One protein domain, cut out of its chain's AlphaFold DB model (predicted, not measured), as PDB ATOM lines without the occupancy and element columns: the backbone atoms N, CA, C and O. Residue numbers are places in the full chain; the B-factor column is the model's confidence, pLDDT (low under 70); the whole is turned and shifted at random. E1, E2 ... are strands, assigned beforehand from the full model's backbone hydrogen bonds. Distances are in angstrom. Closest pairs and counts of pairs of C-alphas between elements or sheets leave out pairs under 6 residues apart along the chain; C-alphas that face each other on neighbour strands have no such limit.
ATOM      1  N   PHE A   3     -32.265  23.126   6.711       86.88
ATOM      2  CA  PHE A   3     -31.264  24.186   6.732       86.88
ATOM      3  C   PHE A   3     -30.078  23.784   7.606       86.88
ATOM      4  O   PHE A   3     -30.228  23.048   8.581       86.88
ATOM      5  N   THR A   4     -28.899  24.275   7.246       91.38
ATOM      6  CA  THR A   4     -27.663  24.102   8.009       91.38
ATOM      7  C   THR A   4     -27.074  25.476   8.269       91.38
ATOM      8  O   THR A   4     -27.030  26.310   7.367       91.38
ATOM      9  N   VAL A   5     -26.647  25.722   9.504       89.44
ATOM     10  CA  VAL A   5     -26.078  27.004   9.927       89.44
ATOM     11  C   VAL A   5     -24.639  26.777  10.369       89.44
ATOM     12  O   VAL A   5     -24.379  25.893  11.180       89.44
ATOM     13  N   ASN A   6     -23.720  27.583   9.848       88.94
ATOM     14  CA  ASN A   6     -22.333  27.655  10.284       88.94
ATOM     15  C   ASN A   6     -22.082  29.032  10.916       88.94
ATOM     16  O   ASN A   6     -22.231  30.051  10.243       88.94
ATOM     17  N   LEU A   7     -21.730  29.038  12.204       87.19
ATOM     18  CA  LEU A   7     -21.396  30.228  13.001       87.19
ATOM     19  C   LEU A   7     -20.010  30.088  13.657       87.19
ATOM     20  O   LEU A   7     -19.808  30.579  14.765       87.19
ATOM     21  N   ILE A   8     -19.089  29.344  13.029       83.44
ATOM     22  CA  ILE A   8     -17.726  29.156  13.558       83.44
ATOM     23  C   ILE A   8     -17.024  30.511  13.698       83.44
ATOM     24  O   ILE A   8     -16.416  30.780  14.730       83.44
ATOM     25  N   ASP A   9     -17.163  31.372  12.688       84.88
ATOM     26  CA  ASP A   9     -16.832  32.786  12.802       84.88
ATOM     27  C   ASP A   9     -18.084  33.551  13.257       84.88
ATOM     28  O   ASP A   9     -19.143  33.527  12.621       84.88
ATOM     29  N   ALA A  10     -17.968  34.212  14.407       77.69
ATOM     30  CA  ALA A  10     -19.064  34.958  15.002       77.69
ATOM     31  C   ALA A  10     -19.394  36.240  14.218       77.69
ATOM     32  O   ALA A  10     -20.497  36.768  14.369       77.69
ATOM     33  N   ASP A  11     -18.474  36.754  13.404       82.19
ATOM     34  CA  ASP A  11     -18.645  37.941  12.565       82.19
ATOM     35  C   ASP A  11     -19.103  37.597  11.139       82.19
ATOM     36  O   ASP A  11     -19.836  38.393  10.536       82.19
ATOM     37  N   ASP A  12     -18.761  36.404  10.637       83.50
ATOM     38  CA  ASP A  12     -19.111  35.938   9.290       83.50
ATOM     39  C   ASP A  12     -19.658  34.499   9.288       83.50
ATOM     40  O   ASP A  12     -18.933  33.508   9.234       83.50
ATOM     41  N   GLY A  13     -20.984  34.385   9.345       90.94
ATOM     42  CA  GLY A  13     -21.682  33.101   9.332       90.94
ATOM     43  C   GLY A  13     -22.277  32.764   7.967       90.94
ATOM     44  O   GLY A  13     -22.416  33.612   7.082       90.94
ATOM     45  N   LEU A  14     -22.720  31.522   7.796       92.88
ATOM     46  CA  LEU A  14     -23.408  31.061   6.588       92.88
ATOM     47  C   LEU A  14     -24.617  30.204   6.957       92.88
ATOM     48  O   LEU A  14     -24.576  29.397   7.882       92.88
ATOM     49  N   VAL A  15     -25.695  30.351   6.198       93.50
ATOM     50  CA  VAL A  15     -26.867  29.477   6.238       93.50
ATOM     51  C   VAL A  15     -27.048  28.870   4.866       93.50
ATOM     52  O   VAL A  15     -27.179  29.586   3.878       93.50
ATOM     53  N   VAL A  16     -27.100  27.547   4.811       94.06
ATOM     54  CA  VAL A  16     -27.444  26.797   3.606       94.06
ATOM     55  C   VAL A  16     -28.874  26.309   3.758       94.06
ATOM     56  O   VAL A  16     -29.190  25.584   4.701       94.06
ATOM     57  N   ILE A  17     -29.751  26.719   2.848       92.81
ATOM     58  CA  ILE A  17     -31.165  26.341   2.835       92.81
ATOM     59  C   ILE A  17     -31.397  25.363   1.688       92.81
ATOM     60  O   ILE A  17     -31.172  25.705   0.530       92.81
ATOM     61  N   ARG A  18     -31.902  24.170   2.005       93.44
ATOM     62  CA  ARG A  18     -32.297  23.134   1.045       93.44
ATOM     63  C   ARG A  18     -33.813  22.997   1.019       93.44
ATOM     64  O   ARG A  18     -34.451  22.680   2.029       93.44
ATOM     65  N   PHE A  19     -34.413  23.231  -0.136       91.31
ATOM     66  CA  PHE A  19     -35.864  23.254  -0.297       91.31
ATOM     67  C   PHE A  19     -36.271  22.714  -1.663       91.31
ATOM     68  O   PHE A  19     -35.441  22.557  -2.547       91.31
ATOM     69  N   ASN A  20     -37.554  22.407  -1.818       92.12
ATOM     70  CA  ASN A  20     -38.115  21.983  -3.091       92.12
ATOM     71  C   ASN A  20     -38.972  23.123  -3.654       92.12
ATOM     72  O   ASN A  20     -39.732  23.735  -2.897       92.12
ATOM     73  N   PHE A  21     -38.862  23.421  -4.947       89.69
ATOM     74  CA  PHE A  21     -39.693  24.418  -5.622       89.69
ATOM     75  C   PHE A  21     -40.210  23.837  -6.935       89.69
ATOM     76  O   PHE A  21     -39.420  23.507  -7.805       89.69
ATOM     77  N   ASN A  22     -41.533  23.704  -7.069       91.25
ATOM     78  CA  ASN A  22     -42.189  23.076  -8.225       91.25
ATOM     79  C   ASN A  22     -41.693  21.652  -8.560       91.25
ATOM     80  O   ASN A  22     -41.757  21.239  -9.709       91.25
ATOM     81  N   GLY A  23     -41.226  20.896  -7.561       90.38
ATOM     82  CA  GLY A  23     -40.663  19.555  -7.766       90.38
ATOM     83  C   GLY A  23     -39.146  19.537  -7.960       90.38
ATOM     84  O   GLY A  23     -38.552  18.470  -7.822       90.38
ATOM     85  N   ASP A  24     -38.523  20.703  -8.168       89.88
ATOM     86  CA  ASP A  24     -37.077  20.828  -8.318       89.88
ATOM     87  C   ASP A  24     -36.377  21.076  -6.969       89.88
ATOM     88  O   ASP A  24     -36.614  22.113  -6.322       89.88
ATOM     89  N   PRO A  25     -35.469  20.179  -6.536       93.06
ATOM     90  CA  PRO A  25     -34.650  20.416  -5.360       93.06
ATOM     91  C   PRO A  25     -33.689  21.579  -5.619       93.06
ATOM     92  O   PRO A  25     -32.995  21.641  -6.631       93.06
ATOM     93  N   ARG A  26     -33.642  22.513  -4.671       92.38
ATOM     94  CA  ARG A  26     -32.800  23.706  -4.711       92.38
ATOM     95  C   ARG A  26     -32.020  23.859  -3.421       92.38
ATOM     96  O   ARG A  26     -32.501  23.545  -2.329       92.38
ATOM     97  N   GLU A  27     -30.829  24.416  -3.566       94.44
ATOM     98  CA  GLU A  27     -29.973  24.826  -2.466       94.44
ATOM     99  C   GLU A  27     -29.646  26.313  -2.609       94.44
ATOM    100  O   GLU A  27     -29.394  26.803  -3.710       94.44
ATOM    101  N   GLN A  28     -29.686  27.046  -1.498       93.50
ATOM    102  CA  GLN A  28     -29.326  28.456  -1.468       93.50
ATOM    103  C   GLN A  28     -28.459  28.768  -0.252       93.50
ATOM    104  O   GLN A  28     -28.889  28.602   0.891       93.50
ATOM    105  N   THR A  29     -27.258  29.279  -0.516       94.69
ATOM    106  CA  THR A  29     -26.322  29.745   0.509       94.69
ATOM    107  C   THR A  29     -26.522  31.230   0.768       94.69
ATOM    108  O   THR A  29     -26.604  32.039  -0.158       94.69
ATOM    109  N   ILE A  30     -26.616  31.591   2.042       94.19
ATOM    110  CA  ILE A  30     -26.919  32.941   2.492       94.19
ATOM    111  C   ILE A  30     -25.945  33.314   3.594       94.19
ATOM    112  O   ILE A  30     -25.820  32.620   4.598       94.19
ATOM    113  N   ARG A  31     -25.273  34.443   3.412       94.69
ATOM    114  CA  ARG A  31     -24.322  34.962   4.384       94.69
ATOM    115  C   ARG A  31     -25.038  35.591   5.576       94.69
ATOM    116  O   ARG A  31     -26.056  36.268   5.416       94.69
ATOM    117  N   LEU A  32     -24.491  35.373   6.760       93.81
ATOM    118  CA  LEU A  32     -24.878  35.993   8.012       93.81
ATOM    119  C   LEU A  32     -23.779  36.945   8.456       93.81
ATOM    120  O   LEU A  32     -22.601  36.630   8.373       93.81
ATOM    121  N   VAL A  33     -24.180  38.084   8.992       92.19
ATOM    122  CA  VAL A  33     -23.284  38.982   9.718       92.19
ATOM    123  C   VAL A  33     -23.864  39.227  11.090       92.19
ATOM    124  O   VAL A  33     -25.089  39.246  11.246       92.19
ATOM    125  N   SER A  34     -23.017  39.446  12.083       91.00
ATOM    126  CA  SER A  34     -23.491  39.774  13.420       91.00
ATOM    127  C   SER A  34     -23.118  41.188  13.842       91.00
ATOM    128  O   SER A  34     -22.275  41.855  13.244       91.00
ATOM    129  N   GLN A  35     -23.800  41.670  14.872       89.12
ATOM    130  CA  GLN A  35     -23.482  42.924  15.532       89.12
ATOM    131  C   GLN A  35     -23.584  42.733  17.043       89.12
ATOM    132  O   GLN A  35     -24.559  42.158  17.538       89.12
ATOM    133  N   ALA A  36     -22.577  43.214  17.774       88.31
ATOM    134  CA  ALA A  36     -22.588  43.212  19.231       88.31
ATOM    135  C   ALA A  36     -23.749  44.063  19.768       88.31
ATOM    136  O   ALA A  36     -24.067  45.127  19.226       88.31
ATOM    137  N   MET A  37     -24.392  43.586  20.832       88.75
ATOM    138  CA  MET A  37     -25.517  44.268  21.470       88.75
ATOM    139  C   MET A  37     -25.083  44.974  22.758       88.75
ATOM    140  O   MET A  37     -24.181  44.527  23.462       88.75
ATOM    141  N   ARG A  38     -25.765  46.079  23.087       82.50
ATOM    142  CA  ARG A  38     -25.417  46.967  24.213       82.50
ATOM    143  C   ARG A  38     -25.405  46.274  25.582       82.50
ATOM    144  O   ARG A  38     -24.639  46.678  26.445       82.50
ATOM    145  N   TYR A  39     -26.235  45.252  25.772       84.50
ATOM    146  CA  TYR A  39     -26.377  44.520  27.038       84.50
ATOM    147  C   TYR A  39     -25.747  43.118  26.983       84.50
ATOM    148  O   TYR A  39     -26.165  42.221  27.708       84.50
ATOM    149  N   GLY A  40     -24.755  42.922  26.107       83.81
ATOM    150  CA  GLY A  40     -24.153  41.617  25.843       83.81
ATOM    151  C   GLY A  40     -24.906  40.816  24.774       83.81
ATOM    152  O   GLY A  40     -26.036  41.133  24.402       83.81
ATOM    153  N   GLY A  41     -24.244  39.784  24.246       86.00
ATOM    154  CA  GLY A  41     -24.751  38.972  23.138       86.00
ATOM    155  C   GLY A  41     -24.529  39.592  21.752       86.00
ATOM    156  O   GLY A  41     -23.959  40.677  21.596       86.00
ATOM    157  N   ARG A  42     -24.961  38.864  20.717       87.94
ATOM    158  CA  ARG A  42     -24.809  39.244  19.306       87.94
ATOM    159  C   ARG A  42     -26.135  39.060  18.580       87.94
ATOM    160  O   ARG A  42     -26.816  38.054  18.773       87.94
ATOM    161  N   ARG A  43     -26.481  40.010  17.715       89.38
ATOM    162  CA  ARG A  43     -27.625  39.891  16.808       89.38
ATOM    163  C   ARG A  43     -27.137  39.523  15.419       89.38
ATOM    164  O   ARG A  43     -26.331  40.257  14.856       89.38
ATOM    165  N   TYR A  44     -27.636  38.416  14.880       91.38
ATOM    166  CA  TYR A  44     -27.332  37.974  13.522       91.38
ATOM    167  C   TYR A  44     -28.348  38.531  12.523       91.38
ATOM    168  O   TYR A  44     -29.546  38.604  12.798       91.38
ATOM    169  N   TYR A  45     -27.848  38.904  11.350       90.69
ATOM    170  CA  TYR A  45     -28.606  39.414  10.219       90.69
ATOM    171  C   TYR A  45     -28.233  38.632   8.967       90.69
ATOM    172  O   TYR A  45     -27.057  38.358   8.734       90.69
ATOM    173  N   PHE A  46     -29.211  38.350   8.113       93.44
ATOM    174  CA  PHE A  46     -28.944  37.831   6.779       93.44
ATOM    175  C   PHE A  46     -28.426  38.945   5.878       93.44
ATOM    176  O   PHE A  46     -28.921  40.071   5.924       93.44
ATOM    177  N   ILE A  47     -27.481  38.628   5.004       93.12
ATOM    178  CA  ILE A  47     -27.140  39.460   3.858       93.12
ATOM    179  C   ILE A  47     -28.015  39.019   2.695       93.12
ATOM    180  O   ILE A  47     -27.928  37.889   2.219       93.12
ATOM    181  N   CYS A  48     -28.879  39.920   2.231       87.31
ATOM    182  CA  CYS A  48     -29.756  39.627   1.113       87.31
ATOM    183  C   CYS A  48     -28.931  39.276  -0.138       87.31
ATOM    184  O   CYS A  48     -28.188  40.136  -0.614       87.31
ATOM    185  N   PRO A  49     -29.127  38.095  -0.751       90.75
ATOM    186  CA  PRO A  49     -28.330  37.672  -1.904       90.75
ATOM    187  C   PRO A  49     -28.590  38.517  -3.159       90.75
ATOM    188  O   PRO A  49     -27.743  38.588  -4.038       90.75
ATOM    189  N   LYS A  50     -29.746  39.190  -3.243       84.44
ATOM    190  CA  LYS A  50     -30.093  40.071  -4.371       84.44
ATOM    191  C   LYS A  50     -29.613  41.515  -4.209       84.44
ATOM    192  O   LYS A  50     -29.458  42.208  -5.204       84.44
ATOM    193  N   GLN A  51     -29.472  42.003  -2.976       81.50
ATOM    194  CA  GLN A  51     -29.243  43.433  -2.700       81.50
ATOM    195  C   GLN A  51     -27.981  43.716  -1.878       81.50
ATOM    196  O   GLN A  51     -27.633  44.879  -1.707       81.50
ATOM    197  N   GLY A  52     -27.339  42.697  -1.300       86.69
ATOM    198  CA  GLY A  52     -26.166  42.855  -0.435       86.69
ATOM    199  C   GLY A  52     -26.438  43.584   0.887       86.69
ATOM    200  O   GLY A  52     -25.505  43.970   1.581       86.69
ATOM    201  N   ARG A  53     -27.709  43.804   1.251       84.44
ATOM    202  CA  ARG A  53     -28.111  44.546   2.459       84.44
ATOM    203  C   ARG A  53     -28.522  43.608   3.586       84.44
ATOM    204  O   ARG A  53     -29.105  42.556   3.329       84.44
ATOM    205  N   ARG A  54     -28.276  44.033   4.830       87.88
ATOM    206  CA  ARG A  54     -28.721  43.328   6.041       87.88
ATOM    207  C   ARG A  54     -30.250  43.266   6.097       87.88
ATOM    208  O   ARG A  54     -30.916  44.280   5.890       87.88
ATOM    209  N   CYS A  55     -30.808  42.101   6.407       81.88
ATOM    210  CA  CYS A  55     -32.230  41.927   6.671       81.88
ATOM    211  C   CYS A  55     -32.482  40.828   7.710       81.88
ATOM    212  O   CYS A  55     -31.672  39.926   7.906       81.88
ATOM    213  N   GLU A  56     -33.624  40.908   8.388       84.88
ATOM    214  CA  GLU A  56     -33.996  39.964   9.456       84.88
ATOM    215  C   GLU A  56     -34.851  38.802   8.946       84.88
ATOM    216  O   GLU A  56     -34.952  37.763   9.586       84.88
ATOM    217  N   VAL A  57     -35.477  38.972   7.780       81.12
ATOM    218  CA  VAL A  57     -36.377  37.977   7.198       81.12
ATOM    219  C   VAL A  57     -36.148  37.892   5.700       81.12
ATOM    220  O   VAL A  57     -36.007  38.919   5.026       81.12
ATOM    221  N   MET A  58     -36.189  36.667   5.185       85.31
ATOM    222  CA  MET A  58     -36.108  36.371   3.763       85.31
ATOM    223  C   MET A  58     -37.283  35.488   3.346       85.31
ATOM    224  O   MET A  58     -37.216  34.273   3.512       85.31
ATOM    225  N   PRO A  59     -38.392  36.054   2.852       84.25
ATOM    226  CA  PRO A  59     -39.425  35.238   2.227       84.25
ATOM    227  C   PRO A  59     -38.904  34.559   0.952       84.25
ATOM    228  O   PRO A  59     -38.067  35.112   0.229       84.25
ATOM    229  N   SER A  60     -39.434  33.368   0.665       87.38
ATOM    230  CA  SER A  60     -39.233  32.685  -0.615       87.38
ATOM    231  C   SER A  60     -40.294  33.142  -1.610       87.38
ATOM    232  O   SER A  60     -41.487  32.968  -1.367       87.38
ATOM    233  N   VAL A  61     -39.865  33.743  -2.719       82.56
ATOM    234  CA  VAL A  61     -40.736  34.139  -3.838       82.56
ATOM    235  C   VAL A  61     -40.071  33.680  -5.128       82.56
ATOM    236  O   VAL A  61     -38.887  33.952  -5.337       82.56
ATOM    237  N   GLY A  62     -40.808  32.954  -5.972       84.62
ATOM    238  CA  GLY A  62     -40.272  32.408  -7.226       84.62
ATOM    239  C   GLY A  62     -39.097  31.441  -7.027       84.62
ATOM    240  O   GLY A  62     -38.186  31.405  -7.847       84.62
ATOM    241  N   GLY A  63     -39.070  30.712  -5.905       86.81
ATOM    242  CA  GLY A  63     -38.008  29.752  -5.603       86.81
ATOM    243  C   GLY A  63     -36.677  30.390  -5.198       86.81
ATOM    244  O   GLY A  63     -35.634  29.774  -5.405       86.81
ATOM    245  N   VAL A  64     -36.700  31.615  -4.657       87.12
ATOM    246  CA  VAL A  64     -35.516  32.325  -4.148       87.12
ATOM    247  C   VAL A  64     -35.833  32.998  -2.811       87.12
ATOM    248  O   VAL A  64     -36.755  33.815  -2.720       87.12
ATOM    249  N   PHE A  65     -35.023  32.726  -1.786       90.00
ATOM    250  CA  PHE A  65     -35.029  33.461  -0.521       90.00
ATOM    251  C   PHE A  65     -34.265  34.779  -0.693       90.00
ATOM    252  O   PHE A  65     -33.084  34.798  -1.044       90.00
ATOM    253  N   ALA A  66     -34.941  35.907  -0.480       87.62
ATOM    254  CA  ALA A  66     -34.331  37.237  -0.510       87.62
ATOM    255  C   ALA A  66     -35.113  38.201   0.389       87.62
ATOM    256  O   ALA A  66     -36.184  37.861   0.884       87.62
ATOM    257  N   SER A  67     -34.584  39.406   0.619       81.19
ATOM    258  CA  SER A  67     -35.246  40.397   1.468       81.19
ATOM    259  C   SER A  67     -36.619  40.788   0.914       81.19
ATOM    260  O   SER A  67     -36.883  40.719  -0.290       81.19
ATOM    261  N   ARG A  68     -37.496  41.283   1.794       75.31
ATOM    262  CA  ARG A  68     -38.794  41.839   1.382       75.31
ATOM    263  C   ARG A  68     -38.639  42.958   0.357       75.31
ATOM    264  O   ARG A  68     -39.411  43.010  -0.591       75.31
ATOM    265  N   GLN A  69     -37.631  43.816   0.516       71.44
ATOM    266  CA  GLN A  69     -37.355  44.891  -0.434       71.44
ATOM    267  C   GLN A  69     -36.955  44.339  -1.808       71.44
ATOM    268  O   GLN A  69     -37.408  44.863  -2.822       71.44
ATOM    269  N   ALA A  70     -36.153  43.269  -1.855       75.38
ATOM    270  CA  ALA A  70     -35.756  42.623  -3.106       75.38
ATOM    271  C   ALA A  70     -36.940  41.986  -3.838       75.38
ATOM    272  O   ALA A  70     -36.992  42.009  -5.065       75.38
ATOM    273  N   HIS A  71     -37.907  41.474  -3.082       75.38
ATOM    274  CA  HIS A  71     -39.145  40.910  -3.617       75.38
ATOM    275  C   HIS A  71     -40.276  41.935  -3.765       75.38
ATOM    276  O   HIS A  71     -41.395  41.560  -4.095       75.38
ATOM    277  N   ARG A  72     -40.017  43.227  -3.508       70.12
ATOM    278  CA  ARG A  72     -41.027  44.306  -3.502       70.12
ATOM    279  C   ARG A  72     -42.236  44.016  -2.594       70.12
ATOM    280  O   ARG A  72     -43.298  44.614  -2.750       70.12
TER     281      ARG A  72
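What this domain is: This is residues 3 to 72 of the 144 residues of an uncharacterized protein of Caulobacter henricii (UniProt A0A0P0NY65). A single curled sheet of four antiparallel strands, shaped like part of a barrel, has a long two-strand hairpin, E2 and E3, that makes the longest axis, with the shorter E1 and E4 along its two edges. Beyond E4 the printed part goes on as a long stretch with no named element, residues 48 to 72, which folds back to pair briefly with the end of E4 and makes a small turned-back pairing of its own. The 70 printed residues hold no named helix and four named strands, E1, E2, E3 and E4 along the chain and in the same order across the sheet; the class is all strand, with 33 residues, under half, in named elements. The whole is only just compact, close to loose, with a radius of gyration of the C-alphas of 13.2 A, and elongated, with spans of 44 by 27 by 16 A.

How they stand to each other: The sheet is a meander, each strand the antiparallel neighbour of the one before, and it is strongly twisted, with C-alphas up to 5.6 A off its best plane. From edge to edge the strands' lines turn by 59 degrees and the way across turns by 97 degrees. The inner strands E2, residues 12 to 21, and E3, residues 24 to 36, form a hairpin with 155 degrees between their directions; the C-alphas of Thr 29 and Val 16 face each other at 4.4 A, and N 32 and O 13 are within hydrogen-bond range at 2.7 A. The edge strand E1, residues 3 to 6, forms a hairpin with E2 at 169 degrees, with N 6 and O 14 at 2.8 A and N 4 and O 16 at 2.9 A. The other edge strand, E4, residues 42 to 47, forms a hairpin with E3 at 139 degrees; C-alphas 34 and 44 face each other at 4.2 A, and N 47 and O 31 are 2.8 A apart. E1 and E4 are apart. Outside the named strands, residues 54 to 55 pair antiparallel with residues 46 to 47 of E4, and residues 60 to 61 with residues 64 to 65.

Where its parts are: E3 is the longest strand, 13 residues and 38.3 A from first to last C-alpha, from C-alpha 24 at (-37.077, 20.828, -8.318) to C-alpha 36 at (-22.588, 43.212, 19.231). E2 measures 27.9 A, E4 15.6 A and E1 10.2 A. E1 begins at C-alpha 3 at (-31.264, 24.186, 6.732), and E4 ends at C-alpha 47 at (-27.140, 39.460, 3.858).

The domain as a whole: The two C-alphas farthest apart, those of Gly 23 and Tyr 39, are 45.2 A from each other. The printed part has no cut, and the links E1 to E2, E2 to E3 and E3 to E4 are tight. The C-alphas of residues 48 to 72 lie 6 to 17 A from the mean of all C-alphas. The mean pLDDT of the printed part is 87.4, and no printed residue is under 70.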